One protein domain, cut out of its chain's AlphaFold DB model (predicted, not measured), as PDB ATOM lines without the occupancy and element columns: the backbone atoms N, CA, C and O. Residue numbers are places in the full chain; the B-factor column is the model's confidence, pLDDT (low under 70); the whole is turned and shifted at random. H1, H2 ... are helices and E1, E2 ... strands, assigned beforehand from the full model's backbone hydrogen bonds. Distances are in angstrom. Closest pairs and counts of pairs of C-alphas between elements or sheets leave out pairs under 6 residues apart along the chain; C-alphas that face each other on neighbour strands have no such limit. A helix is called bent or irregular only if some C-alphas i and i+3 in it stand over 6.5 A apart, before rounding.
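Overview. This is residues 432 to 509 and 545 to 674 of the 978 residues of the protein "Telomerase reverse transcriptase" of Dermatophagoides pteronyssinus (UniProt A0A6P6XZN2). Two strand lobes lie toward opposite ends of an elongated body: a curled five-stranded sheet with the long E2-E3 hairpin, and a branched sheet built round the long strand E4. H2 crosses the branched sheet near the middle of the whole, H8 leads from that sheet to the five-stranded one, and short H4 and H5 lie at the far end. The printed part has 208 residues, with eight named helices and nine named strands in the order E1 H1 E2 E3 H2 H3 E4 H4 H5 E5 H6 H7 E6 E7 H8 E8 E9; the class is mixed. The five-stranded sheet, E1 E9 E8 E2 E3, is mixed and the branched one antiparallel; the whole is loose, with a radius of gyration of the C-alphas of 20.8 A and spans of 66 by 40 by 39 A.

Arrangement. In the strongly twisted sheet of E1 (433 to 435), E9 (667 to 671), E8 (660 to 663), E2 (451 to 461) and E3 (464 to 473), E2 and E3 form a hairpin, with N 457 and O 468 2.8 A apart. E8 and E9 form another, with N 661 and O 669 at 2.7 A; E1 is antiparallel to E9, with N 434 and O 670 at 3.0 A, and E8 is parallel to E2, with N 454 and O 660 at 2.9 A. E1, H1 (439 to 448) and E2 make a split strand-helix-strand unit, two strands running the same way with E9 and E8 between them, its crossover right-handed. H1 is irregular, C-alphas 443 and 446 being 8.4 A apart. H8 (645 to 657) only grazes this sheet with residues 651 to 657. Beside E4 (561 to 571), E5 (594 to 601) lies on one side, N 567 and O 598 at 2.8 A; E6 (628 to 632), N 568 and O 631 at 2.8 A, and E7 (640 to 644), N 562 and O 643 at 2.9 A, lie on the other side. H2 (480 to 500) is over E4 and E5 at a height over the sheet of 7.5 A, across the strands, at 77 degrees to E4 on the local plane; the closest C-alphas of H2 and E5 are those of Ala 491 and Val 600, 5.8 A. H3 (545 to 556) only just touches H2 and H8, with 3 pairs of C-alphas within 8 A each; the closest are those of Leu 496 and Ala 554, 6.3 A, and of Leu 555 and Thr 645, 7.2 A. H6 (613 to 620) is on the branched sheet, only just over none of its strands; H5 (583 to 589) and H7 (622 to 625) only graze it, H7 only just on it, and H4 (576 to 581) is not on it. Every O i to N i+4 pair is within hydrogen-bond range in H2, H3, H4, H5, H6 and H8; H1 has 1 of 6, with 3 of 7 O i to N i+3 pairs, and H7 is too short for such a pair.

Along the chain. E1 begins at C-alpha 433 (22.196, 38.031, -56.530), and E9 ends at C-alpha 671 (23.448, 33.604, -55.586). From first to last C-alpha E4 is 31.4 A, H2 31.0 A, E3 29.0 A, E2 28.4 A and E5 22.4 A.

Size, cuts and confidence. The C-alphas farthest apart are those of Glu 439 and Lys 581, 66.8 A. Residues 510 to 544 are not printed, and C-alphas 509 and 545 are 31.0 A apart across the cut. The link E5 to H6 is long. The mean pLDDT of the printed part is 70.4, with 91 residues under 70, among them 437 to 450 and 603 to 615.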
ATOM      1  N   ARG A 432      25.647  40.253 -55.948       78.12
ATOM      2  CA  ARG A 432      25.576  39.067 -55.083       78.12
ATOM      3  C   ARG A 432      24.433  38.160 -55.497       78.12
ATOM      4  O   ARG A 432      24.533  36.943 -55.338       78.12
ATOM      5  N   TRP A 433      23.352  38.748 -56.007       83.75
ATOM      6  CA  TRP A 433      22.196  38.031 -56.530       83.75
ATOM      7  C   TRP A 433      21.956  38.365 -57.996       83.75
ATOM      8  O   TRP A 433      22.128  39.502 -58.417       83.75
ATOM      9  N   SER A 434      21.489  37.374 -58.748       82.50
ATOM     10  CA  SER A 434      21.029  37.533 -60.126       82.50
ATOM     11  C   SER A 434      19.583  37.072 -60.254       82.50
ATOM     12  O   SER A 434      19.152  36.120 -59.591       82.50
ATOM     13  N   VAL A 435      18.808  37.754 -61.097       81.69
ATOM     14  CA  VAL A 435      17.431  37.347 -61.404       81.69
ATOM     15  C   VAL A 435      17.473  36.061 -62.223       81.69
ATOM     16  O   VAL A 435      18.214  35.965 -63.198       81.69
ATOM     17  N   VAL A 436      16.667  35.073 -61.838       75.12
ATOM     18  CA  VAL A 436      16.533  33.824 -62.593       75.12
ATOM     19  C   VAL A 436      15.246  33.897 -63.407       75.12
ATOM     20  O   VAL A 436      14.151  33.904 -62.839       75.12
ATOM     21  N   ARG A 437      15.374  33.978 -64.739       69.06
ATOM     22  CA  ARG A 437      14.232  33.923 -65.665       69.06
ATOM     23  C   ARG A 437      13.592  32.537 -65.647       69.06
ATOM     24  O   ARG A 437      14.271  31.542 -65.395       69.06
ATOM     25  N   LYS A 438      12.283  32.474 -65.911       62.97
ATOM     26  CA  LYS A 438      11.525  31.217 -65.864       62.97
ATOM     27  C   LYS A 438      12.021  30.193 -66.886       62.97
ATOM     28  O   LYS A 438      12.042  29.014 -66.549       62.97
ATOM     29  N   GLU A 439      12.485  30.629 -68.060       54.22
ATOM     30  CA  GLU A 439      13.047  29.727 -69.077       54.22
ATOM     31  C   GLU A 439      14.306  28.992 -68.570       54.22
ATOM     32  O   GLU A 439      14.454  27.788 -68.770       54.22
ATOM     33  N   ASN A 440      15.161  29.670 -67.792       55.00
ATOM     34  CA  ASN A 440      16.397  29.099 -67.235       55.00
ATOM     35  C   ASN A 440      16.157  28.152 -66.043       55.00
ATOM     36  O   ASN A 440      17.072  27.446 -65.619       55.00
ATOM     37  N   LEU A 441      14.937  28.106 -65.490       55.22
ATOM     38  CA  LEU A 441      14.574  27.146 -64.438       55.22
ATOM     39  C   LEU A 441      14.458  25.717 -64.996       55.22
ATOM     40  O   LEU A 441      14.633  24.759 -64.249       55.22
ATOM     41  N   ILE A 442      14.209  25.576 -66.305       49.75
ATOM     42  CA  ILE A 442      13.970  24.301 -67.000       49.75
ATOM     43  C   ILE A 442      15.284  23.537 -67.259       49.75
ATOM     44  O   ILE A 442      15.279  22.313 -67.333       49.75
ATOM     45  N   GLN A 443      16.432  24.223 -67.303       45.66
ATOM     46  CA  GLN A 443      17.761  23.617 -67.504       45.66
ATOM     47  C   GLN A 443      18.318  22.903 -66.250       45.66
ATOM     48  O   GLN A 443      19.464  22.461 -66.228       45.66
ATOM     49  N   CYS A 444      17.529  22.784 -65.176       48.53
ATOM     50  CA  CYS A 444      17.941  22.167 -63.911       48.53
ATOM     51  C   CYS A 444      17.198  20.865 -63.554       48.53
ATOM     52  O   CYS A 444      17.278  20.454 -62.394       48.53
ATOM     53  N   LYS A 445      16.546  20.203 -64.523       51.22
ATOM     54  CA  LYS A 445      15.714  18.999 -64.314       51.22
ATOM     55  C   LYS A 445      16.401  17.887 -63.508       51.22
ATOM     56  O   LYS A 445      15.807  17.407 -62.552       51.22
ATOM     57  N   ASP A 446      17.672  17.585 -63.770       49.09
ATOM     58  CA  ASP A 446      18.391  16.457 -63.135       49.09
ATOM     59  C   ASP A 446      18.621  16.601 -61.610       49.09
ATOM     60  O   ASP A 446      19.147  15.700 -60.951       49.09
ATOM     61  N   LEU A 447      18.312  17.770 -61.027       51.59
ATOM     62  CA  LEU A 447      18.555  18.087 -59.609       51.59
ATOM     63  C   LEU A 447      17.336  18.652 -58.860       51.59
ATOM     64  O   LEU A 447      17.403  18.780 -57.629       51.59
ATOM     65  N   ASP A 448      16.223  18.909 -59.560       54.94
ATOM     66  CA  ASP A 448      14.898  19.137 -58.953       54.94
ATOM     67  C   ASP A 448      14.416  17.914 -58.154       54.94
ATOM     68  O   ASP A 448      13.575  18.046 -57.257       54.94
ATOM     69  N   ASP A 449      15.025  16.752 -58.400       59.22
ATOM     70  CA  ASP A 449      14.851  15.533 -57.617       59.22
ATOM     71  C   ASP A 449      15.222  15.733 -56.144       59.22
ATOM     72  O   ASP A 449      14.590  15.150 -55.275       59.22
ATOM     73  N   TYR A 450      16.189  16.593 -55.795       60.66
ATOM     74  CA  TYR A 450      16.692  16.675 -54.412       60.66
ATOM     75  C   TYR A 450      16.294  17.958 -53.668       60.66
ATOM     76  O   TYR A 450      15.875  17.904 -52.502       60.66
ATOM     77  N   LEU A 451      16.412  19.129 -54.302       70.19
ATOM     78  CA  LEU A 451      16.237  20.434 -53.651       70.19
ATOM     79  C   LEU A 451      15.137  21.269 -54.317       70.19
ATOM     80  O   LEU A 451      14.905  21.192 -55.510       70.19
ATOM     81  N   ARG A 452      14.470  22.114 -53.525       71.38
ATOM     82  CA  ARG A 452      13.511  23.130 -53.989       71.38
ATOM     83  C   ARG A 452      14.041  24.532 -53.754       71.38
ATOM     84  O   ARG A 452      14.958  24.732 -52.953       71.38
ATOM     85  N   TYR A 453      13.356  25.515 -54.344       74.50
ATOM     86  CA  TYR A 453      13.576  26.930 -54.050       74.50
ATOM     87  C   TYR A 453      13.605  27.166 -52.542       74.50
ATOM     88  O   TYR A 453      12.649  26.886 -51.805       74.50
ATOM     89  N   SER A 454      14.742  27.668 -52.078       75.12
ATOM     90  CA  SER A 454      14.938  28.000 -50.678       75.12
ATOM     91  C   SER A 454      14.106  29.234 -50.351       75.12
ATOM     92  O   SER A 454      14.008  30.160 -51.152       75.12
ATOM     93  N   SER A 455      13.486  29.267 -49.172       75.06
ATOM     94  CA  SER A 455      12.808  30.498 -48.741       75.06
ATOM     95  C   SER A 455      13.746  31.408 -47.989       75.06
ATOM     96  O   SER A 455      14.434  30.950 -47.074       75.06
ATOM     97  N   LEU A 456      13.695  32.688 -48.335       80.25
ATOM     98  CA  LEU A 456      14.450  33.739 -47.685       80.25
ATOM     99  C   LEU A 456      13.814  34.161 -46.355       80.25
ATOM    100  O   LEU A 456      12.591  34.187 -46.204       80.25
ATOM    101  N   ARG A 457      14.662  34.492 -45.388       83.38
ATOM    102  CA  ARG A 457      14.317  35.091 -44.103       83.38
ATOM    103  C   ARG A 457      15.347  36.171 -43.796       83.38
ATOM    104  O   ARG A 457      16.533  35.881 -43.827       83.38
ATOM    105  N   PHE A 458      14.907  37.360 -43.410       84.81
ATOM    106  CA  PHE A 458      15.809  38.409 -42.941       84.81
ATOM    107  C   PHE A 458      15.896  38.454 -41.410       84.81
ATOM    108  O   PHE A 458      14.909  38.178 -40.719       84.81
ATOM    109  N   ILE A 459      17.086  38.790 -40.904       84.44
ATOM    110  CA  ILE A 459      17.381  39.043 -39.487       84.44
ATOM    111  C   ILE A 459      18.106  40.392 -39.373       84.44
ATOM    112  O   ILE A 459      19.043  40.612 -40.139       84.44
ATOM    113  N   PRO A 460      17.726  41.279 -38.438       85.75
ATOM    114  CA  PRO A 460      18.411  42.554 -38.245       85.75
ATOM    115  C   PRO A 460      19.861  42.368 -37.774       85.75
ATOM    116  O   PRO A 460      20.158  41.501 -36.945       85.75
ATOM    117  N   LYS A 461      20.760  43.204 -38.297       84.88
ATOM    118  CA  LYS A 461      22.160  43.351 -37.884       84.88
ATOM    119  C   LYS A 461      22.502  44.851 -37.854       84.88
ATOM    120  O   LYS A 461      21.749  45.659 -38.384       84.88
ATOM    121  N   SER A 462      23.634  45.218 -37.257       73.62
ATOM    122  CA  SER A 462      24.205  46.563 -37.389       73.62
ATOM    123  C   SER A 462      24.346  46.931 -38.875       73.62
ATOM    124  O   SER A 462      24.970  46.168 -39.622       73.62
ATOM    125  N   GLY A 463      23.745  48.047 -39.296       75.12
ATOM    126  CA  GLY A 463      23.820  48.551 -40.673       75.12
ATOM    127  C   GLY A 463      22.943  47.829 -41.709       75.12
ATOM    128  O   GLY A 463      23.201  47.955 -42.903       75.12
ATOM    129  N   GLY A 464      21.938  47.036 -41.304       84.44
ATOM    130  CA  GLY A 464      20.938  46.499 -42.241       84.44
ATOM    131  C   GLY A 464      20.396  45.108 -41.904       84.44
ATOM    132  O   GLY A 464      20.462  44.627 -40.771       84.44
ATOM    133  N   LEU A 465      19.839  44.419 -42.904       87.62
ATOM    134  CA  LEU A 465      19.311  43.064 -42.737       87.62
ATOM    135  C   LEU A 465      20.275  42.000 -43.272       87.62
ATOM    136  O   LEU A 465      20.809  42.090 -44.373       87.62
ATOM    137  N   ARG A 466      20.435  40.914 -42.513       85.94
ATOM    138  CA  ARG A 466      21.145  39.703 -42.936       85.94
ATOM    139  C   ARG A 466      20.158  38.695 -43.541       85.94
ATOM    140  O   ARG A 466      19.259  38.239 -42.824       85.94
ATOM    141  N   PRO A 467      20.322  38.290 -44.812       86.06
ATOM    142  CA  PRO A 467      19.529  37.219 -45.398       86.06
ATOM    143  C   PRO A 467      19.977  35.843 -44.901       86.06
ATOM    144  O   PRO A 467      21.161  35.521 -44.846       86.06
ATOM    145  N   ILE A 468      19.002  34.999 -44.593       84.31
ATOM    146  CA  ILE A 468      19.169  33.605 -44.201       84.31
ATOM    147  C   ILE A 468      18.216  32.764 -45.037       84.31
ATOM    148  O   ILE A 468      17.034  33.075 -45.174       84.31
ATOM    149  N   THR A 469      18.714  31.664 -45.580       79.62
ATOM    150  CA  THR A 469      17.916  30.759 -46.402       79.62
ATOM    151  C   THR A 469      17.473  29.547 -45.596       79.62
ATOM    152  O   THR A 469      18.244  28.933 -44.862       79.62
ATOM    153  N   ARG A 470      16.197  29.180 -45.731       75.62
ATOM    154  CA  ARG A 470      15.695  27.877 -45.289       75.62
ATOM    155  C   ARG A 470      15.716  26.938 -46.481       75.62
ATOM    156  O   ARG A 470      14.900  27.103 -47.394       75.62
ATOM    157  N   LEU A 471      16.622  25.966 -46.434       74.56
ATOM    158  CA  LEU A 471      16.718  24.902 -47.426       74.56
ATOM    159  C   LEU A 471      15.382  24.151 -47.504       74.56
ATOM    160  O   LEU A 471      14.833  23.739 -46.477       74.56
ATOM    161  N   ARG A 472      14.848  24.005 -48.717       72.56
ATOM    162  CA  ARG A 472      13.654  23.202 -48.984       72.56
ATOM    163  C   ARG A 472      14.048  22.001 -49.832       72.56
ATOM    164  O   ARG A 472      14.882  22.126 -50.720       72.56
ATOM    165  N   TYR A 473      13.436  20.862 -49.544       70.25
ATOM    166  CA  TYR A 473      13.688  19.600 -50.239       70.25
ATOM    167  C   TYR A 473      12.589  19.337 -51.264       70.25
ATOM    168  O   TYR A 473      11.456  19.800 -51.082       70.25
ATOM    169  N   ALA A 474      12.922  18.604 -52.323       67.25
ATOM    170  CA  ALA A 474      11.962  18.104 -53.302       67.25
ATOM    171  C   ALA A 474      10.862  17.255 -52.650       67.25
ATOM    172  O   ALA A 474      11.064  16.682 -51.580       67.25
ATOM    173  N   LYS A 475       9.679  17.176 -53.279       64.12
ATOM    174  CA  LYS A 475       8.525  16.421 -52.743       64.12
ATOM    175  C   LYS A 475       8.865  14.934 -52.581       64.12
ATOM    176  O   LYS A 475       8.640  14.394 -51.502       64.12
ATOM    177  N   GLN A 476       9.493  14.326 -53.586       57.66
ATOM    178  CA  GLN A 476       9.925  12.922 -53.582       57.66
ATOM    179  C   GLN A 476      10.927  12.604 -52.455       57.66
ATOM    180  O   GLN A 476      10.931  11.508 -51.906       57.66
ATOM    181  N   HIS A 477      11.705  13.601 -52.020       55.59
ATOM    182  CA  HIS A 477      12.693  13.485 -50.943       55.59
ATOM    183  C   HIS A 477      12.293  14.241 -49.664       55.59
ATOM    184  O   HIS A 477      13.109  14.434 -48.763       55.59
ATOM    185  N   SER A 478      11.024  14.649 -49.541       54.00
ATOM    186  CA  SER A 478      10.504  15.365 -48.365       54.00
ATOM    187  C   SER A 478      10.384  14.480 -47.112       54.00
ATOM    188  O   SER A 478      10.186  14.994 -46.007       54.00
ATOM    189  N   ASN A 479      10.599  13.170 -47.271       53.72
ATOM    190  CA  ASN A 479      10.623  12.172 -46.211       53.72
ATOM    191  C   ASN A 479      11.844  12.303 -45.279       53.72
ATOM    192  O   ASN A 479      12.898  12.844 -45.623       53.72
ATOM    193  N   LEU A 480      11.718  11.722 -44.077       58.31
ATOM    194  CA  LEU A 480      12.759  11.618 -43.040       58.31
ATOM    195  C   LEU A 480      14.122  11.122 -43.575       58.31
ATOM    196  O   LEU A 480      15.159  11.451 -42.997       58.31
ATOM    197  N   ASN A 481      14.131  10.392 -44.695       60.31
ATOM    198  CA  ASN A 481      15.319   9.810 -45.313       60.31
ATOM    199  C   ASN A 481      16.297  10.844 -45.885       60.31
ATOM    200  O   ASN A 481      17.499  10.645 -45.727       60.31
ATOM    201  N   PHE A 482      15.856  11.980 -46.445       65.31
ATOM    202  CA  PHE A 482      16.805  12.987 -46.951       65.31
ATOM    203  C   PHE A 482      17.569  13.691 -45.822       65.31
ATOM    204  O   PHE A 482      18.779  13.897 -45.908       65.31
ATOM    205  N   ARG A 483      16.892  13.970 -44.697       68.06
ATOM    206  CA  ARG A 483      17.554  14.494 -43.490       68.06
ATOM    207  C   ARG A 483      18.631  13.537 -42.975       68.06
ATOM    208  O   ARG A 483      19.674  14.009 -42.544       68.06
ATOM    209  N   LYS A 484      18.404  12.215 -43.059       70.38
ATOM    210  CA  LYS A 484      19.430  11.205 -42.743       70.38
ATOM    211  C   LYS A 484      20.640  11.337 -43.681       70.38
ATOM    212  O   LYS A 484      21.762  11.317 -43.196       70.38
ATOM    213  N   GLN A 485      20.427  11.534 -44.990       73.25
ATOM    214  CA  GLN A 485      21.531  11.716 -45.950       73.25
ATOM    215  C   GLN A 485      22.349  12.981 -45.667       73.25
ATOM    216  O   GLN A 485      23.571  12.932 -45.719       73.25
ATOM    217  N   ILE A 486      21.689  14.089 -45.323       78.56
ATOM    218  CA  ILE A 486      22.370  15.322 -44.908       78.56
ATOM    219  C   ILE A 486      23.214  15.082 -43.654       78.56
ATOM    220  O   ILE A 486      24.355  15.525 -43.617       78.56
ATOM    221  N   SER A 487      22.707  14.347 -42.658       80.50
ATOM    222  CA  SER A 487      23.501  13.993 -41.475       80.50
ATOM    223  C   SER A 487      24.731  13.144 -41.813       80.50
ATOM    224  O   SER A 487      25.781  13.359 -41.216       80.50
ATOM    225  N   SER A 488      24.629  12.222 -42.778       82.38
ATOM    226  CA  SER A 488      25.782  11.469 -43.295       82.38
ATOM    227  C   SER A 488      26.802  12.386 -43.969       82.38
ATOM    228  O   SER A 488      27.985  12.300 -43.669       82.38
ATOM    229  N   ILE A 489      26.352  13.314 -44.820       84.69
ATOM    230  CA  ILE A 489      27.244  14.283 -45.474       84.69
ATOM    231  C   ILE A 489      27.927  15.174 -44.434       84.69
ATOM    232  O   ILE A 489      29.124  15.396 -44.540       84.69
ATOM    233  N   ILE A 490      27.212  15.638 -43.404       85.81
ATOM    234  CA  ILE A 490      27.818  16.399 -42.299       85.81
ATOM    235  C   ILE A 490      28.903  15.568 -41.614       85.81
ATOM    236  O   ILE A 490      29.991  16.084 -41.408       85.81
ATOM    237  N   ALA A 491      28.650  14.291 -41.307       83.75
ATOM    238  CA  ALA A 491      29.652  13.426 -40.684       83.75
ATOM    239  C   ALA A 491      30.919  13.282 -41.550       83.75
ATOM    240  O   ALA A 491      32.027  13.344 -41.020       83.75
ATOM    241  N   ILE A 492      30.752  13.160 -42.873       85.25
ATOM    242  CA  ILE A 492      31.852  13.123 -43.849       85.25
ATOM    243  C   ILE A 492      32.608  14.450 -43.857       85.25
ATOM    244  O   ILE A 492      33.809  14.456 -43.617       85.25
ATOM    245  N   LEU A 493      31.922  15.582 -44.049       86.31
ATOM    246  CA  LEU A 493      32.550  16.908 -44.064       86.31
ATOM    247  C   LEU A 493      33.274  17.218 -42.744       86.31
ATOM    248  O   LEU A 493      34.388  17.729 -42.771       86.31
ATOM    249  N   SER A 494      32.693  16.850 -41.598       82.25
ATOM    250  CA  SER A 494      33.346  16.982 -40.293       82.25
ATOM    251  C   SER A 494      34.601  16.119 -40.184       82.25
ATOM    252  O   SER A 494      35.520  16.484 -39.456       82.25
ATOM    253  N   CYS A 495      34.663  14.976 -40.872       79.56
ATOM    254  CA  CYS A 495      35.881  14.180 -40.961       79.56
ATOM    255  C   CYS A 495      36.918  14.834 -41.875       79.56
ATOM    256  O   CYS A 495      38.070  14.944 -41.472       79.56
ATOM    257  N   LEU A 496      36.512  15.342 -43.043       79.88
ATOM    258  CA  LEU A 496      37.406  16.093 -43.932       79.88
ATOM    259  C   LEU A 496      38.018  17.290 -43.201       79.88
ATOM    260  O   LEU A 496      39.228  17.482 -43.234       79.88
ATOM    261  N   ASN A 497      37.204  18.038 -42.453       79.94
ATOM    262  CA  ASN A 497      37.657  19.155 -41.626       79.94
ATOM    263  C   ASN A 497      38.776  18.772 -40.653       79.94
ATOM    264  O   ASN A 497      39.640  19.602 -40.373       79.94
ATOM    265  N   ARG A 498      38.781  17.527 -40.158       71.88
ATOM    266  CA  ARG A 498      39.840  17.034 -39.270       71.88
ATOM    267  C   ARG A 498      41.126  16.680 -39.992       71.88
ATOM    268  O   ARG A 498      42.164  16.714 -39.350       71.88
ATOM    269  N   ASN A 499      41.043  16.328 -41.270       69.88
ATOM    270  CA  ASN A 499      42.204  15.972 -42.074       69.88
ATOM    271  C   ASN A 499      42.900  17.228 -42.627       69.88
ATOM    272  O   ASN A 499      44.120  17.253 -42.698       69.88
ATOM    273  N   PHE A 500      42.149  18.291 -42.961       65.44
ATOM    274  CA  PHE A 500      42.743  19.595 -43.322       65.44
ATOM    275  C   PHE A 500      43.246  20.386 -42.123       65.44
ATOM    276  O   PHE A 500      44.199  21.150 -42.240       65.44
ATOM    277  N   GLY A 501      42.560  20.277 -40.986       57.66
ATOM    278  CA  GLY A 501      42.993  20.956 -39.780       57.66
ATOM    279  C   GLY A 501      44.166  20.210 -39.162       57.66
ATOM    280  O   GLY A 501      43.950  19.140 -38.602       57.66
ATOM    281  N   ASN A 502      45.362  20.798 -39.170       55.66
ATOM    282  CA  ASN A 502      46.425  20.405 -38.237       55.66
ATOM    283  C   ASN A 502      45.870  20.372 -36.795       55.66
ATOM    284  O   ASN A 502      44.871  21.040 -36.499       55.66
ATOM    285  N   GLU A 503      46.520  19.652 -35.875       52.06
ATOM    286  CA  GLU A 503      46.106  19.587 -34.459       52.06
ATOM    287  C   GLU A 503      45.877  20.987 -33.840       52.06
ATOM    288  O   GLU A 503      44.952  21.178 -33.052       52.06
ATOM    289  N   TYR A 504      46.601  22.008 -34.315       51.53
ATOM    290  CA  TYR A 504      46.478  23.420 -33.927       51.53
ATOM    291  C   TYR A 504      45.147  24.117 -34.294       51.53
ATOM    292  O   TYR A 504      44.853  25.192 -33.773       51.53
ATOM    293  N   LEU A 505      44.326  23.568 -35.196       53.88
ATOM    294  CA  LEU A 505      43.180  24.283 -35.790       53.88
ATOM    295  C   LEU A 505      41.813  23.883 -35.220       53.88
ATOM    296  O   LEU A 505      40.791  24.459 -35.595       53.88
ATOM    297  N   GLN A 506      41.758  22.901 -34.321       56.19
ATOM    298  CA  GLN A 506      40.502  22.241 -33.977       56.19
ATOM    299  C   GLN A 506      40.091  22.508 -32.530       56.19
ATOM    300  O   GLN A 506      40.455  21.762 -31.637       56.19
ATOM    301  N   ASN A 507      39.251  23.519 -32.293       56.16
ATOM    302  CA  ASN A 507      38.558  23.652 -31.008       56.16
ATOM    303  C   ASN A 507      37.260  22.838 -31.036       56.16
ATOM    304  O   ASN A 507      36.231  23.287 -31.548       56.16
ATOM    305  N   ARG A 508      37.284  21.624 -30.483       53.22
ATOM    306  CA  ARG A 508      36.135  20.701 -30.498       53.22
ATOM    307  C   ARG A 508      35.183  20.914 -29.320       53.22
ATOM    308  O   ARG A 508      34.014  20.516 -29.384       53.22
ATOM    309  N   SER A 509      35.655  21.518 -28.225       58.56
ATOM    310  CA  SER A 509      34.839  21.839 -27.046       58.56
ATOM    311  C   SER A 509      35.442  22.955 -26.184       58.56
ATOM    312  O   SER A 509      36.596  23.318 -26.349       58.56
ATOM    313  N   SER A 545      33.955  27.873 -56.823       89.50
ATOM    314  CA  SER A 545      34.825  27.037 -57.655       89.50
ATOM    315  C   SER A 545      36.056  26.571 -56.878       89.50
ATOM    316  O   SER A 545      36.347  25.376 -56.882       89.50
ATOM    317  N   LYS A 546      36.722  27.478 -56.145       91.94
ATOM    318  CA  LYS A 546      37.860  27.126 -55.276       91.94
ATOM    319  C   LYS A 546      37.442  26.221 -54.118       91.94
ATOM    320  O   LYS A 546      38.133  25.264 -53.793       91.94
ATOM    321  N   LEU A 547      36.281  26.469 -53.517       92.62
ATOM    322  CA  LEU A 547      35.731  25.569 -52.504       92.62
ATOM    323  C   LEU A 547      35.526  24.159 -53.066       92.62
ATOM    324  O   LEU A 547      35.883  23.181 -52.415       92.62
ATOM    325  N   MET A 548      34.961  24.052 -54.270       91.00
ATOM    326  CA  MET A 548      34.743  22.757 -54.901       91.00
ATOM    327  C   MET A 548      36.067  22.038 -55.179       91.00
ATOM    328  O   MET A 548      36.150  20.844 -54.912       91.00
ATOM    329  N   SER A 549      37.106  22.733 -55.654       91.38
ATOM    330  CA  SER A 549      38.423  22.115 -55.861       91.38
ATOM    331  C   SER A 549      39.050  21.645 -54.547       91.38
ATOM    332  O   SER A 549      39.536  20.522 -54.489       91.38
ATOM    333  N   ILE A 550      38.959  22.435 -53.469       90.75
ATOM    334  CA  ILE A 550      39.439  22.042 -52.131       90.75
ATOM    335  C   ILE A 550      38.712  20.782 -51.636       90.75
ATOM    336  O   ILE A 550      39.342  19.860 -51.127       90.75
ATOM    337  N   ILE A 551      37.391  20.699 -51.826       89.12
ATOM    338  CA  ILE A 551      36.600  19.509 -51.470       89.12
ATOM    339  C   ILE A 551      36.978  18.297 -52.330       89.12
ATOM    340  O   ILE A 551      36.944  17.171 -51.847       89.12
ATOM    341  N   LEU A 552      37.313  18.486 -53.605       88.12
ATOM    342  CA  LEU A 552      37.758  17.376 -54.448       88.12
ATOM    343  C   LEU A 552      39.117  16.850 -53.980       88.12
ATOM    344  O   LEU A 552      39.232  15.649 -53.770       88.12
ATOM    345  N   ILE A 553      40.075  17.739 -53.690       84.38
ATOM    346  CA  ILE A 553      41.369  17.383 -53.080       84.38
ATOM    347  C   ILE A 553      41.147  16.616 -51.764       84.38
ATOM    348  O   ILE A 553      41.782  15.595 -51.512       84.38
ATOM    349  N   ALA A 554      40.191  17.068 -50.947       80.25
ATOM    350  CA  ALA A 554      39.800  16.416 -49.700       80.25
ATOM    351  C   ALA A 554      39.343  14.972 -49.891       80.25
ATOM    352  O   ALA A 554      39.756  14.076 -49.162       80.25
ATOM    353  N   LEU A 555      38.427  14.773 -50.835       80.75
ATOM    354  CA  LEU A 555      37.740  13.507 -51.038       80.75
ATOM    355  C   LEU A 555      38.621  12.482 -51.751       80.75
ATOM    356  O   LEU A 555      38.530  11.301 -51.422       80.75
ATOM    357  N   ASP A 556      39.462  12.928 -52.685       70.50
ATOM    358  CA  ASP A 556      40.350  12.058 -53.466       70.50
ATOM    359  C   ASP A 556      41.429  11.405 -52.584       70.50
ATOM    360  O   ASP A 556      41.824  10.266 -52.806       70.50
ATOM    361  N   SER A 557      41.822  12.087 -51.502       61.81
ATOM    362  CA  SER A 557      42.854  11.622 -50.569       61.81
ATOM    363  C   SER A 557      42.436  10.506 -49.593       61.81
ATOM    364  O   SER A 557      43.288  10.029 -48.850       61.81
ATOM    365  N   ILE A 558      41.153  10.110 -49.531       64.12
ATOM    366  CA  ILE A 558      40.632   9.293 -48.412       64.12
ATOM    367  C   ILE A 558      40.061   7.947 -48.861       64.12
ATOM    368  O   ILE A 558      40.658   6.921 -48.559       64.12
ATOM    369  N   THR A 559      38.909   7.899 -49.538       67.25
ATOM    370  CA  THR A 559      38.276   6.621 -49.918       67.25
ATOM    371  C   THR A 559      37.272   6.763 -51.068       67.25
ATOM    372  O   THR A 559      36.664   7.813 -51.298       67.25
ATOM    373  N   LYS A 560      37.017   5.649 -51.773       68.38
ATOM    374  CA  LYS A 560      35.966   5.548 -52.808       68.38
ATOM    375  C   LYS A 560      34.556   5.342 -52.225       68.38
ATOM    376  O   LYS A 560      33.567   5.654 -52.885       68.38
ATOM    377  N   GLN A 561      34.443   4.821 -51.001       77.44
ATOM    378  CA  GLN A 561      33.169   4.535 -50.334       77.44
ATOM    379  C   GLN A 561      33.183   4.972 -48.865       77.44
ATOM    380  O   GLN A 561      34.195   4.856 -48.175       77.44
ATOM    381  N   TRP A 562      32.025   5.433 -48.388       78.44
ATOM    382  CA  TRP A 562      31.819   5.926 -47.028       78.44
ATOM    383  C   TRP A 562      30.717   5.139 -46.333       78.44
ATOM    384  O   TRP A 562      29.607   5.026 -46.859       78.44
ATOM    385  N   VAL A 563      30.984   4.655 -45.122       79.44
ATOM    386  CA  VAL A 563      29.991   3.970 -44.290       79.44
ATOM    387  C   VAL A 563      29.620   4.869 -43.118       79.44
ATOM    388  O   VAL A 563      30.458   5.228 -42.296       79.44
ATOM    389  N   CYS A 564      28.348   5.255 -43.045       79.50
ATOM    390  CA  CYS A 564      27.813   6.073 -41.960       79.50
ATOM    391  C   CYS A 564      26.811   5.270 -41.131       79.50
ATOM    392  O   CYS A 564      25.833   4.762 -41.684       79.50
ATOM    393  N   LYS A 565      26.968   5.257 -39.805       79.00
ATOM    394  CA  LYS A 565      25.992   4.678 -38.876       79.00
ATOM    395  C   LYS A 565      25.320   5.731 -38.014       79.00
ATOM    396  O   LYS A 565      25.917   6.729 -37.603       79.00
ATOM    397  N   ARG A 566      24.036   5.516 -37.738       78.06
ATOM    398  CA  ARG A 566      23.252   6.361 -36.837       78.06
ATOM    399  C   ARG A 566      23.308   5.800 -35.418       78.06
ATOM    400  O   ARG A 566      23.032   4.629 -35.189       78.06
ATOM    401  N   ILE A 567      23.623   6.671 -34.468       78.50
ATOM    402  CA  ILE A 567      23.750   6.335 -33.052       78.50
ATOM    403  C   ILE A 567      22.829   7.209 -32.203       78.50
ATOM    404  O   ILE A 567      22.671   8.415 -32.435       78.50
ATOM    405  N   GLN A 568      22.233   6.606 -31.182       79.19
ATOM    406  CA  GLN A 568      21.487   7.299 -30.145       79.19
ATOM    407  C   GLN A 568      22.356   7.425 -28.897       79.19
ATOM    408  O   GLN A 568      22.772   6.434 -28.310       79.19
ATOM    409  N   ILE A 569      22.572   8.659 -28.452       77.12
ATOM    410  CA  ILE A 569      23.360   8.991 -27.268       77.12
ATOM    411  C   ILE A 569      22.402   9.413 -26.158       77.12
ATOM    412  O   ILE A 569      21.724  10.442 -26.242       77.12
ATOM    413  N   GLY A 570      22.348   8.609 -25.108       76.75
ATOM    414  CA  GLY A 570      21.549   8.858 -23.925       76.75
ATOM    415  C   GLY A 570      22.406   9.281 -22.739       76.75
ATOM    416  O   GLY A 570      23.110   8.451 -22.176       76.75
ATOM    417  N   LYS A 571      22.341  10.559 -22.346       70.00
ATOM    418  CA  LYS A 571      23.158  11.128 -21.261       70.00
ATOM    419  C   LYS A 571      22.497  10.992 -19.892       70.00
ATOM    420  O   LYS A 571      21.288  11.224 -19.773       70.00
ATOM    421  N   TYR A 572      23.315  10.768 -18.866       66.31
ATOM    422  CA  TYR A 572      22.909  10.766 -17.460       66.31
ATOM    423  C   TYR A 572      23.701  11.783 -16.634       66.31
ATOM    424  O   TYR A 572      24.879  12.032 -16.879       66.31
ATOM    425  N   LEU A 573      23.039  12.363 -15.630       60.22
ATOM    426  CA  LEU A 573      23.616  13.301 -14.658       60.22
ATOM    427  C   LEU A 573      24.123  12.568 -13.405       60.22
ATOM    428  O   LEU A 573      23.894  13.006 -12.284       60.22
ATOM    429  N   LEU A 574      24.777  11.424 -13.585       59.16
ATOM    430  CA  LEU A 574      25.341  10.655 -12.477       59.16
ATOM    431  C   LEU A 574      26.855  10.879 -12.415       59.16
ATOM    432  O   LEU A 574      27.479  10.993 -13.472       59.16
ATOM    433  N   PRO A 575      27.471  10.931 -11.221       56.66
ATOM    434  CA  PRO A 575      28.916  10.774 -11.076       56.66
ATOM    435  C   PRO A 575      29.396   9.507 -11.794       56.66
ATOM    436  O   PRO A 575      28.692   8.498 -11.787       56.66
ATOM    437  N   ALA A 576      30.586   9.542 -12.401       58.94
ATOM    438  CA  ALA A 576      31.077   8.441 -13.241       58.94
ATOM    439  C   ALA A 576      31.095   7.092 -12.499       58.94
ATOM    440  O   ALA A 576      30.661   6.089 -13.049       58.94
ATOM    441  N   GLN A 577      31.488   7.081 -11.223       57.84
ATOM    442  CA  GLN A 577      31.493   5.874 -10.390       57.84
ATOM    443  C   GLN A 577      30.086   5.293 -10.180       57.84
ATOM    444  O   GLN A 577      29.886   4.091 -10.332       57.84
ATOM    445  N   LEU A 578      29.090   6.134  -9.879       57.38
ATOM    446  CA  LEU A 578      27.698   5.697  -9.703       57.38
ATOM    447  C   LEU A 578      27.059   5.276 -11.025       57.38
ATOM    448  O   LEU A 578      26.263   4.340 -11.049       57.38
ATOM    449  N   PHE A 579      27.416   5.958 -12.115       67.00
ATOM    450  CA  PHE A 579      27.013   5.571 -13.458       67.00
ATOM    451  C   PHE A 579      27.536   4.169 -13.778       67.00
ATOM    452  O   PHE A 579      26.727   3.308 -14.101       67.00
ATOM    453  N   MET A 580      28.842   3.929 -13.594       67.75
ATOM    454  CA  MET A 580      29.497   2.638 -13.841       67.75
ATOM    455  C   MET A 580      28.904   1.507 -12.996       67.75
ATOM    456  O   MET A 580      28.559   0.463 -13.540       67.75
ATOM    457  N   LYS A 581      28.689   1.733 -11.694       67.56
ATOM    458  CA  LYS A 581      28.081   0.732 -10.798       67.56
ATOM    459  C   LYS A 581      26.654   0.334 -11.194       67.56
ATOM    460  O   LYS A 581      26.228  -0.771 -10.893       67.56
ATOM    461  N   ASN A 582      25.912   1.216 -11.867       67.94
ATOM    462  CA  ASN A 582      24.490   1.022 -12.163       67.94
ATOM    463  C   ASN A 582      24.173   0.924 -13.665       67.94
ATOM    464  O   ASN A 582      22.998   0.989 -14.032       67.94
ATOM    465  N   VAL A 583      25.169   0.773 -14.555       72.19
ATOM    466  CA  VAL A 583      24.961   0.806 -16.023       72.19
ATOM    467  C   VAL A 583      23.861  -0.154 -16.470       72.19
ATOM    468  O   VAL A 583      23.055   0.206 -17.327       72.19
ATOM    469  N   TYR A 584      23.783  -1.347 -15.877       73.00
ATOM    470  CA  TYR A 584      22.766  -2.346 -16.201       73.00
ATOM    471  C   TYR A 584      21.334  -1.843 -15.937       73.00
ATOM    472  O   TYR A 584      20.505  -1.810 -16.849       73.00
ATOM    473  N   LEU A 585      21.062  -1.341 -14.727       69.56
ATOM    474  CA  LEU A 585      19.761  -0.766 -14.349       69.56
ATOM    475  C   LEU A 585      19.418   0.469 -15.195       69.56
ATOM    476  O   LEU A 585      18.278   0.665 -15.626       69.56
ATOM    477  N   ILE A 586      20.425   1.298 -15.471       71.00
ATOM    478  CA  ILE A 586      20.312   2.498 -16.301       71.00
ATOM    479  C   ILE A 586      19.918   2.120 -17.743       71.00
ATOM    480  O   ILE A 586      19.004   2.737 -18.309       71.00
ATOM    481  N   ARG A 587      20.549   1.084 -18.320       70.25
ATOM    482  CA  ARG A 587      20.234   0.533 -19.653       70.25
ATOM    483  C   ARG A 587      18.801   0.012 -19.730       70.25
ATOM    484  O   ARG A 587      18.129   0.278 -20.726       70.25
ATOM    485  N   GLN A 588      18.320  -0.667 -18.688       71.88
ATOM    486  CA  GLN A 588      16.949  -1.180 -18.642       71.88
ATOM    487  C   GLN A 588      15.904  -0.058 -18.578       71.88
ATOM    488  O   GLN A 588      14.933  -0.077 -19.334       71.88
ATOM    489  N   ARG A 589      16.111   0.953 -17.721       70.19
ATOM    490  CA  ARG A 589      15.114   2.015 -17.489       70.19
ATOM    491  C   ARG A 589      14.961   3.002 -18.651       70.19
ATOM    492  O   ARG A 589      13.905   3.612 -18.767       70.19
ATOM    493  N   LYS A 590      15.986   3.211 -19.492       67.00
ATOM    494  CA  LYS A 590      15.968   4.132 -20.664       67.00
ATOM    495  C   LYS A 590      15.447   5.562 -20.375       67.00
ATOM    496  O   LYS A 590      15.019   6.280 -21.290       67.00
ATOM    497  N   ASN A 591      15.525   6.004 -19.118       67.00
ATOM    498  CA  ASN A 591      15.137   7.338 -18.655       67.00
ATOM    499  C   ASN A 591      16.337   8.287 -18.688       67.00
ATOM    500  O   ASN A 591      16.959   8.588 -17.675       67.00
ATOM    501  N   TYR A 592      16.690   8.723 -19.890       66.12
ATOM    502  CA  TYR A 592      17.834   9.604 -20.109       66.12
ATOM    503  C   TYR A 592      17.495  11.050 -19.740       66.12
ATOM    504  O   TYR A 592      16.456  11.564 -20.158       66.12
ATOM    505  N   HIS A 593      18.421  11.743 -19.071       60.81
ATOM    506  CA  HIS A 593      18.310  13.188 -18.844       60.81
ATOM    507  C   HIS A 593      18.292  13.955 -20.175       60.81
ATOM    508  O   HIS A 593      17.549  14.918 -20.356       60.81
ATOM    509  N   ARG A 594      19.107  13.505 -21.138       62.12
ATOM    510  CA  ARG A 594      19.142  14.072 -22.486       62.12
ATOM    511  C   ARG A 594      19.350  12.975 -23.519       62.12
ATOM    512  O   ARG A 594      20.332  12.243 -23.455       62.12
ATOM    513  N   LYS A 595      18.450  12.909 -24.501       76.00
ATOM    514  CA  LYS A 595      18.585  12.059 -25.689       76.00
ATOM    515  C   LYS A 595      19.111  12.894 -26.852       76.00
ATOM    516  O   LYS A 595      18.598  13.981 -27.113       76.00
ATOM    517  N   GLN A 596      20.125  12.394 -27.543       78.56
ATOM    518  CA  GLN A 596      20.628  12.954 -28.793       78.56
ATOM    519  C   GLN A 596      20.767  11.844 -29.823       78.56
ATOM    520  O   GLN A 596      20.975  10.689 -29.471       78.56
ATOM    521  N   VAL A 597      20.659  12.203 -31.096       78.38
ATOM    522  CA  VAL A 597      20.879  11.273 -32.198       78.38
ATOM    523  C   VAL A 597      21.898  11.896 -33.133       78.38
ATOM    524  O   VAL A 597      21.750  13.063 -33.504       78.38
ATOM    525  N   LYS A 598      22.939  11.138 -33.469       79.69
ATOM    526  CA  LYS A 598      24.040  11.573 -34.330       79.69
ATOM    527  C   LYS A 598      24.342  10.519 -35.388       79.69
ATOM    528  O   LYS A 598      23.987   9.356 -35.229       79.69
ATOM    529  N   THR A 599      24.983  10.949 -36.465       82.69
ATOM    530  CA  THR A 599      25.541  10.066 -37.489       82.69
ATOM    531  C   THR A 599      27.058  10.125 -37.372       82.69
ATOM    532  O   THR A 599      27.605  11.217 -37.225       82.69
ATOM    533  N   VAL A 600      27.705   8.965 -37.378       80.44
ATOM    534  CA  VAL A 600      29.158   8.788 -37.264       80.44
ATOM    535  C   VAL A 600      29.660   7.939 -38.425       80.44
ATOM    536  O   VAL A 600      28.888   7.173 -39.008       80.44
ATOM    537  N   LEU A 601      30.931   8.097 -38.772       78.94
ATOM    538  CA  LEU A 601      31.602   7.268 -39.767       78.94
ATOM    539  C   LEU A 601      32.082   5.962 -39.138       78.94
ATOM    540  O   LEU A 601      32.490   5.956 -37.978       78.94
ATOM    541  N   CYS A 602      32.043   4.880 -39.903       74.06
ATOM    542  CA  CYS A 602      32.693   3.621 -39.551       74.06
ATOM    543  C   CYS A 602      34.074   3.563 -40.211       74.06
ATOM    544  O   CYS A 602      34.233   4.053 -41.332       74.06
ATOM    545  N   ASN A 603      35.051   2.970 -39.524       63.47
ATOM    546  CA  ASN A 603      36.333   2.641 -40.139       63.47
ATOM    547  C   ASN A 603      36.107   1.519 -41.165       63.47
ATOM    548  O   ASN A 603      35.293   0.629 -40.933       63.47
ATOM    549  N   MET A 604      36.776   1.615 -42.315       52.75
ATOM    550  CA  MET A 604      36.645   0.658 -43.424       52.75
ATOM    551  C   MET A 604      37.653  -0.498 -43.331       52.75
ATOM    552  O   MET A 604      37.582  -1.399 -44.153       52.75
ATOM    553  N   GLU A 605      38.595  -0.441 -42.383       52.31
ATOM    554  CA  GLU A 605      39.710  -1.395 -42.259       52.31
ATOM    555  C   GLU A 605      39.338  -2.687 -41.517       52.31
ATOM    556  O   GLU A 605      40.069  -3.662 -41.617       52.31
ATOM    557  N   ASP A 606      38.189  -2.726 -40.834       41.41
ATOM    558  CA  ASP A 606      37.691  -3.946 -40.204       41.41
ATOM    559  C   ASP A 606      36.579  -4.547 -41.073       41.41
ATOM    560  O   ASP A 606      35.535  -3.926 -41.289       41.41
ATOM    561  N   ASP A 607      36.761  -5.788 -41.526       40.53
ATOM    562  CA  ASP A 607      35.796  -6.568 -42.323       40.53
ATOM    563  C   ASP A 607      34.456  -6.851 -41.603       40.53
ATOM    564  O   ASP A 607      33.542  -7.484 -42.139       40.53
ATOM    565  N   GLY A 608      34.280  -6.331 -40.388       46.50
ATOM    566  CA  GLY A 608      33.007  -6.239 -39.692       46.50
ATOM    567  C   GLY A 608      32.492  -4.804 -39.713       46.50
ATOM    568  O   GLY A 608      33.215  -3.858 -39.442       46.50
ATOM    569  N   CYS A 609      31.190  -4.613 -39.923       47.91
ATOM    570  CA  CYS A 609      30.509  -3.317 -39.805       47.91
ATOM    571  C   CYS A 609      30.498  -2.754 -38.355       47.91
ATOM    572  O   CYS A 609      29.495  -2.173 -37.926       47.91
ATOM    573  N   GLY A 610      31.543  -2.972 -37.557       53.47
ATOM    574  CA  GLY A 610      31.684  -2.552 -36.173       53.47
ATOM    575  C   GLY A 610      31.894  -1.046 -36.055       53.47
ATOM    576  O   GLY A 610      32.580  -0.414 -36.851       53.47
ATOM    577  N   LEU A 611      31.256  -0.440 -35.055       61.56
ATOM    578  CA  LEU A 611      31.637   0.890 -34.592       61.56
ATOM    579  C   LEU A 611      32.661   0.702 -33.481       61.56
ATOM    580  O   LEU A 611      32.275   0.346 -32.370       61.56
ATOM    581  N   ASP A 612      33.935   0.949 -33.770       68.56
ATOM    582  CA  ASP A 612      34.969   0.965 -32.736       68.56
ATOM    583  C   ASP A 612      34.725   2.131 -31.758       68.56
ATOM    584  O   ASP A 612      34.506   3.280 -32.164       68.56
ATOM    585  N   GLU A 613      34.768   1.847 -30.457       66.19
ATOM    586  CA  GLU A 613      34.580   2.836 -29.397       66.19
ATOM    587  C   GLU A 613      35.604   3.971 -29.491       66.19
ATOM    588  O   GLU A 613      35.231   5.142 -29.337       66.19
ATOM    589  N   LYS A 614      36.875   3.666 -29.807       67.75
ATOM    590  CA  LYS A 614      37.924   4.690 -29.942       67.75
ATOM    591  C   LYS A 614      37.628   5.605 -31.126       67.75
ATOM    592  O   LYS A 614      37.733   6.826 -30.986       67.75
ATOM    593  N   SER A 615      37.169   5.054 -32.252       69.12
ATOM    594  CA  SER A 615      36.721   5.837 -33.409       69.12
ATOM    595  C   SER A 615      35.561   6.784 -33.051       69.12
ATOM    596  O   SER A 615      35.613   7.977 -33.360       69.12
ATOM    597  N   VAL A 616      34.552   6.314 -32.308       71.81
ATOM    598  CA  VAL A 616      33.398   7.130 -31.894       71.81
ATOM    599  C   VAL A 616      33.821   8.224 -30.911       71.81
ATOM    600  O   VAL A 616      33.385   9.372 -31.044       71.81
ATOM    601  N   ILE A 617      34.707   7.915 -29.961       69.94
ATOM    602  CA  ILE A 617      35.283   8.893 -29.028       69.94
ATOM    603  C   ILE A 617      36.098   9.943 -29.792       69.94
ATOM    604  O   ILE A 617      35.913  11.137 -29.555       69.94
ATOM    605  N   LYS A 618      36.938   9.534 -30.752       71.12
ATOM    606  CA  LYS A 618      37.719  10.446 -31.604       71.12
ATOM    607  C   LYS A 618      36.806  11.351 -32.431       71.12
ATOM    608  O   LYS A 618      37.109  12.531 -32.602       71.12
ATOM    609  N   GLN A 619      35.669  10.840 -32.909       70.31
ATOM    610  CA  GLN A 619      34.730  11.610 -33.724       70.31
ATOM    611  C   GLN A 619      33.801  12.532 -32.923       70.31
ATOM    612  O   GLN A 619      33.426  13.597 -33.410       70.31
ATOM    613  N   LEU A 620      33.382  12.147 -31.721       71.44
ATOM    614  CA  LEU A 620      32.439  12.936 -30.920       71.44
ATOM    615  C   LEU A 620      33.126  13.777 -29.844       71.44
ATOM    616  O   LEU A 620      32.546  14.754 -29.369       71.44
ATOM    617  N   GLY A 621      34.349  13.417 -29.470       67.50
ATOM    618  CA  GLY A 621      35.068  13.941 -28.320       67.50
ATOM    619  C   GLY A 621      34.632  13.267 -27.017       67.50
ATOM    620  O   GLY A 621      33.437  13.096 -26.751       67.50
ATOM    621  N   TYR A 622      35.605  12.953 -26.159       66.69
ATOM    622  CA  TYR A 622      35.419  12.255 -24.879       66.69
ATOM    623  C   TYR A 622      34.299  12.853 -24.008       66.69
ATOM    624  O   TYR A 622      33.396  12.159 -23.537       66.69
ATOM    625  N   ASN A 623      34.264  14.180 -23.876       61.31
ATOM    626  CA  ASN A 623      33.256  14.872 -23.066       61.31
ATOM    627  C   ASN A 623      31.822  14.708 -23.587       61.31
ATOM    628  O   ASN A 623      30.856  14.794 -22.821       61.31
ATOM    629  N   GLN A 624      31.643  14.493 -24.893       65.06
ATOM    630  CA  GLN A 624      30.309  14.303 -25.453       65.06
ATOM    631  C   GLN A 624      29.744  12.917 -25.150       65.06
ATOM    632  O   GLN A 624      28.519  12.795 -25.109       65.06
ATOM    633  N   VAL A 625      30.602  11.932 -24.888       70.38
ATOM    634  CA  VAL A 625      30.233  10.533 -24.635       70.38
ATOM    635  C   VAL A 625      30.401  10.107 -23.171       70.38
ATOM    636  O   VAL A 625      29.973   9.020 -22.796       70.38
ATOM    637  N   ARG A 626      30.920  10.985 -22.302       68.19
ATOM    638  CA  ARG A 626      31.006  10.748 -20.852       68.19
ATOM    639  C   ARG A 626      29.630  10.510 -20.218       68.19
ATOM    640  O   ARG A 626      28.703  11.291 -20.442       68.19
ATOM    641  N   ASN A 627      29.519   9.469 -19.387       71.81
ATOM    642  CA  ASN A 627      28.295   9.057 -18.675       71.81
ATOM    643  C   ASN A 627      27.080   8.931 -19.612       71.81
ATOM    644  O   ASN A 627      25.966   9.382 -19.311       71.81
ATOM    645  N   CYS A 628      27.327   8.372 -20.796       76.50
ATOM    646  CA  CYS A 628      26.323   8.147 -21.819       76.50
ATOM    647  C   CYS A 628      26.177   6.656 -22.107       76.50
ATOM    648  O   CYS A 628      27.134   5.896 -22.022       76.50
ATOM    649  N   ILE A 629      24.977   6.256 -22.512       76.50
ATOM    650  CA  ILE A 629      24.755   4.988 -23.203       76.50
ATOM    651  C   ILE A 629      24.615   5.314 -24.685       76.50
ATOM    652  O   ILE A 629      23.769   6.134 -25.055       76.50
ATOM    653  N   ILE A 630      25.454   4.693 -25.511       76.44
ATOM    654  CA  ILE A 630      25.368   4.773 -26.966       76.44
ATOM    655  C   ILE A 630      24.665   3.508 -27.443       76.44
ATOM    656  O   ILE A 630      25.166   2.408 -27.244       76.44
ATOM    657  N   ASN A 631      23.492   3.671 -28.045       75.06
ATOM    658  CA  ASN A 631      22.810   2.592 -28.741       75.06
ATOM    659  C   ASN A 631      23.028   2.787 -30.236       75.06
ATOM    660  O   ASN A 631      22.741   3.866 -30.767       75.06
ATOM    661  N   VAL A 632      23.514   1.752 -30.908       68.94
ATOM    662  CA  VAL A 632      23.545   1.702 -32.367       68.94
ATOM    663  C   VAL A 632      22.164   1.237 -32.832       68.94
ATOM    664  O   VAL A 632      21.609   0.288 -32.277       68.94
ATOM    665  N   ASP A 633      21.562   1.941 -33.792       63.28
ATOM    666  CA  ASP A 633      20.290   1.519 -34.396       63.28
ATOM    667  C   ASP A 633      20.547   0.332 -35.349       63.28
ATOM    668  O   ASP A 633      20.465   0.469 -36.568       63.28
ATOM    669  N   ASP A 634      20.870  -0.847 -34.808       55.41
ATOM    670  CA  ASP A 634      21.119  -2.060 -35.610       55.41
ATOM    671  C   ASP A 634      19.818  -2.717 -36.111       55.41
ATOM    672  O   ASP A 634      19.833  -3.569 -36.990       55.41
ATOM    673  N   ARG A 635      18.656  -2.301 -35.587       46.78
ATOM    674  CA  ARG A 635      17.342  -2.908 -35.887       46.78
ATOM    675  C   ARG A 635      16.684  -2.416 -37.177       46.78
ATOM    676  O   ARG A 635      15.528  -2.739 -37.425       46.78
ATOM    677  N   SER A 636      17.364  -1.601 -37.977       46.78
ATOM    678  CA  SER A 636      16.814  -1.134 -39.248       46.78
ATOM    679  C   SER A 636      17.814  -1.358 -40.369       46.78
ATOM    680  O   SER A 636      18.974  -0.977 -40.242       46.78
ATOM    681  N   ILE A 637      17.331  -1.880 -41.497       46.47
ATOM    682  CA  ILE A 637      18.024  -1.902 -42.801       46.47
ATOM    683  C   ILE A 637      18.539  -0.483 -43.178       46.47
ATOM    684  O   ILE A 637      19.487  -0.326 -43.937       46.47
ATOM    685  N   ASP A 638      17.970   0.559 -42.555       48.50
ATOM    686  CA  ASP A 638      18.304   1.988 -42.639       48.50
ATOM    687  C   ASP A 638      19.447   2.487 -41.713       48.50
ATOM    688  O   ASP A 638      19.804   3.672 -41.772       48.50
ATOM    689  N   GLY A 639      19.969   1.659 -40.799       51.53
ATOM    690  CA  GLY A 639      20.881   2.079 -39.720       51.53
ATOM    691  C   GLY A 639      22.326   2.318 -40.165       51.53
ATOM    692  O   GLY A 639      23.017   3.185 -39.617       51.53
ATOM    693  N   CYS A 640      22.751   1.592 -41.201       56.84
ATOM    694  CA  CYS A 640      24.055   1.686 -41.845       56.84
ATOM    695  C   CYS A 640      23.865   2.147 -43.291       56.84
ATOM    696  O   CYS A 640      23.161   1.502 -44.066       56.84
ATOM    697  N   LYS A 641      24.474   3.271 -43.668       69.88
ATOM    698  CA  LYS A 641      24.328   3.837 -45.006       69.88
ATOM    699  C   LYS A 641      25.674   3.921 -45.708       69.88
ATOM    700  O   LYS A 641      26.520   4.725 -45.317       69.88
ATOM    701  N   LYS A 642      25.815   3.145 -46.784       74.31
ATOM    702  CA  LYS A 642      26.912   3.275 -47.747       74.31
ATOM    703  C   LYS A 642      26.652   4.471 -48.665       74.31
ATOM    704  O   LYS A 642      25.540   4.652 -49.171       74.31
ATOM    705  N   MET A 643      27.654   5.321 -48.850       75.88
ATOM    706  CA  MET A 643      27.614   6.454 -49.771       75.88
ATOM    707  C   MET A 643      28.861   6.447 -50.648       75.88
ATOM    708  O   MET A 643      29.979   6.435 -50.146       75.88
ATOM    709  N   ASP A 644      28.649   6.460 -51.959       81.44
ATOM    710  CA  ASP A 644      29.710   6.609 -52.954       81.44
ATOM    711  C   ASP A 644      30.189   8.070 -53.007       81.44
ATOM    712  O   ASP A 644      29.370   9.003 -53.013       81.44
ATOM    713  N   THR A 645      31.507   8.262 -53.071       83.62
ATOM    714  CA  THR A 645      32.164   9.560 -53.257       83.62
ATOM    715  C   THR A 645      31.613  10.301 -54.477       83.62
ATOM    716  O   THR A 645      31.313  11.494 -54.369       83.62
ATOM    717  N   LYS A 646      31.338   9.618 -55.601       82.69
ATOM    718  CA  LYS A 646      30.743  10.259 -56.797       82.69
ATOM    719  C   LYS A 646      29.384  10.892 -56.495       82.69
ATOM    720  O   LYS A 646      29.108  12.031 -56.877       82.69
ATOM    721  N   LYS A 647      28.542  10.182 -55.738       79.25
ATOM    722  CA  LYS A 647      27.220  10.668 -55.322       79.25
ATOM    723  C   LYS A 647      27.326  11.856 -54.366       79.25
ATOM    724  O   LYS A 647      26.517  12.779 -54.449       79.25
ATOM    725  N   ILE A 648      28.313  11.856 -53.472       82.81
ATOM    726  CA  ILE A 648      28.572  12.977 -52.556       82.81
ATOM    727  C   ILE A 648      28.992  14.220 -53.344       82.81
ATOM    728  O   ILE A 648      28.409  15.284 -53.145       82.81
ATOM    729  N   ILE A 649      29.935  14.071 -54.278       84.31
ATOM    730  CA  ILE A 649      30.384  15.144 -55.172       84.31
ATOM    731  C   ILE A 649      29.190  15.741 -55.922       84.31
ATOM    732  O   ILE A 649      29.012  16.958 -55.919       84.31
ATOM    733  N   TYR A 650      28.328  14.901 -56.499       79.50
ATOM    734  CA  TYR A 650      27.124  15.350 -57.199       79.50
ATOM    735  C   TYR A 650      26.185  16.171 -56.296       79.50
ATOM    736  O   TYR A 650      25.769  17.275 -56.659       79.50
ATOM    737  N   LEU A 651      25.907  15.684 -55.080       79.50
ATOM    738  CA  LEU A 651      25.059  16.383 -54.109       79.50
ATOM    739  C   LEU A 651      25.667  17.716 -53.649       79.50
ATOM    740  O   LEU A 651      24.938  18.696 -53.489       79.50
ATOM    741  N   LEU A 652      26.987  17.777 -53.454       84.75
ATOM    742  CA  LEU A 652      27.684  19.008 -53.081       84.75
ATOM    743  C   LEU A 652      27.694  20.021 -54.229       84.75
ATOM    744  O   LEU A 652      27.416  21.193 -53.982       84.75
ATOM    745  N   ARG A 653      27.895  19.591 -55.484       82.81
ATOM    746  CA  ARG A 653      27.770  20.477 -56.657       82.81
ATOM    747  C   ARG A 653      26.369  21.068 -56.751       82.81
ATOM    748  O   ARG A 653      26.219  22.280 -56.889       82.81
ATOM    749  N   ALA A 654      25.340  20.239 -56.595       77.19
ATOM    750  CA  ALA A 654      23.960  20.712 -56.556       77.19
ATOM    751  C   ALA A 654      23.737  21.719 -55.421       77.19
ATOM    752  O   ALA A 654      23.110  22.761 -55.597       77.19
ATOM    753  N   TYR A 655      24.282  21.429 -54.242       80.38
ATOM    754  CA  TYR A 655      24.150  22.296 -53.087       80.38
ATOM    755  C   TYR A 655      24.871  23.645 -53.255       80.38
ATOM    756  O   TYR A 655      24.357  24.664 -52.794       80.38
ATOM    757  N   LEU A 656      26.049  23.670 -53.866       82.38
ATOM    758  CA  LEU A 656      26.849  24.886 -53.995       82.38
ATOM    759  C   LEU A 656      26.394  25.750 -55.169       82.38
ATOM    760  O   LEU A 656      26.244  26.952 -54.999       82.38
ATOM    761  N   PHE A 657      26.121  25.146 -56.325       78.88
ATOM    762  CA  PHE A 657      25.893  25.892 -57.565       78.88
ATOM    763  C   PHE A 657      24.408  26.081 -57.915       78.88
ATOM    764  O   PHE A 657      24.077  26.981 -58.680       78.88
ATOM    765  N   LYS A 658      23.481  25.297 -57.337       73.12
ATOM    766  CA  LYS A 658      22.029  25.425 -57.599       73.12
ATOM    767  C   LYS A 658      21.286  26.054 -56.421       73.12
ATOM    768  O   LYS A 658      20.486  25.430 -55.720       73.12
ATOM    769  N   THR A 659      21.557  27.332 -56.174       70.75
ATOM    770  CA  THR A 659      21.033  28.068 -55.015       70.75
ATOM    771  C   THR A 659      19.895  29.017 -55.387       70.75
ATOM    772  O   THR A 659      20.036  30.232 -55.275       70.75
ATOM    773  N   ILE A 660      18.754  28.480 -55.821       76.25
ATOM    774  CA  ILE A 660      17.588  29.314 -56.148       76.25
ATOM    775  C   ILE A 660      16.846  29.703 -54.861       76.25
ATOM    776  O   ILE A 660      16.500  28.858 -54.023       76.25
ATOM    777  N   ILE A 661      16.589  30.996 -54.709       78.12
ATOM    778  CA  ILE A 661      15.883  31.632 -53.603       78.12
ATOM    779  C   ILE A 661      14.576  32.218 -54.133       78.12
ATOM    780  O   ILE A 661      14.555  32.941 -55.124       78.12
ATOM    781  N   SER A 662      13.480  31.953 -53.430       76.44
ATOM    782  CA  SER A 662      12.195  32.603 -53.690       76.44
ATOM    783  C   SER A 662      12.114  33.936 -52.933       76.44
ATOM    784  O   SER A 662      12.163  33.967 -51.697       76.44
ATOM    785  N   LEU A 663      11.962  35.025 -53.691       73.44
ATOM    786  CA  LEU A 663      11.632  36.370 -53.223       73.44
ATOM    787  C   LEU A 663      10.114  36.556 -53.378       73.44
ATOM    788  O   LEU A 663       9.625  37.022 -54.399       73.44
ATOM    789  N   GLY A 664       9.324  36.110 -52.402       65.94
ATOM    790  CA  GLY A 664       7.859  36.173 -52.507       65.94
ATOM    791  C   GLY A 664       7.272  35.191 -53.534       65.94
ATOM    792  O   GLY A 664       7.787  34.088 -53.711       65.94
ATOM    793  N   ARG A 665       6.136  35.545 -54.160       61.56
ATOM    794  CA  ARG A 665       5.358  34.616 -55.011       61.56
ATOM    795  C   ARG A 665       5.817  34.544 -56.472       61.56
ATOM    796  O   ARG A 665       5.584  33.517 -57.098       61.56
ATOM    797  N   ARG A 666       6.400  35.614 -57.025       60.47
ATOM    798  CA  ARG A 666       6.621  35.754 -58.481       60.47
ATOM    799  C   ARG A 666       8.086  35.878 -58.899       60.47
ATOM    800  O   ARG A 666       8.378  35.668 -60.069       60.47
ATOM    801  N   THR A 667       8.988  36.185 -57.972       69.38
ATOM    802  CA  THR A 667      10.403  36.429 -58.274       69.38
ATOM    803  C   THR A 667      11.301  35.371 -57.645       69.38
ATOM    804  O   THR A 667      11.195  35.078 -56.451       69.38
ATOM    805  N   SER A 668      12.201  34.823 -58.457       76.19
ATOM    806  CA  SER A 668      13.249  33.893 -58.042       76.19
ATOM    807  C   SER A 668      14.609  34.505 -58.363       76.19
ATOM    808  O   SER A 668      14.805  35.061 -59.443       76.19
ATOM    809  N   CYS A 669      15.549  34.408 -57.431       76.50
ATOM    810  CA  CYS A 669      16.933  34.820 -57.636       76.50
ATOM    811  C   CYS A 669      17.891  33.676 -57.306       76.50
ATOM    812  O   CYS A 669      17.523  32.725 -56.618       76.50
ATOM    813  N   SER A 670      19.120  33.761 -57.790       74.19
ATOM    814  CA  SER A 670      20.216  32.877 -57.404       74.19
ATOM    815  C   SER A 670      21.342  33.691 -56.790       74.19
ATOM    816  O   SER A 670      21.510  34.866 -57.121       74.19
ATOM    817  N   PHE A 671      22.120  33.076 -55.900       71.50
ATOM    818  CA  PHE A 671      23.448  33.604 -55.586       71.50
ATOM    819  C   PHE A 671      24.326  33.524 -56.844       71.50
ATOM    820  O   PHE A 671      24.144  32.624 -57.665       71.50
ATOM    821  N   THR A 672      25.227  34.488 -57.018       65.00
ATOM    822  CA  THR A 672      26.200  34.493 -58.120       65.00
ATOM    823  C   THR A 672      27.367  33.532 -57.829       65.00
ATOM    824  O   THR A 672      27.270  32.684 -56.944       65.00
ATOM    825  N   LYS A 673      28.481  33.618 -58.577       66.12
ATOM    826  CA  LYS A 673      29.661  32.726 -58.459       66.12
ATOM    827  C   LYS A 673      30.337  32.725 -57.067       66.12
ATOM    828  O   LYS A 673      31.219  31.901 -56.822       66.12
ATOM    829  N   HIS A 674      29.922  33.615 -56.166       78.38
ATOM    830  CA  HIS A 674      30.476  33.778 -54.827       78.38
ATOM    831  C   HIS A 674      29.400  33.604 -53.754       78.38
ATOM    832  O   HIS A 674      28.272  34.092 -53.864       78.38
TER     833      HIS A 674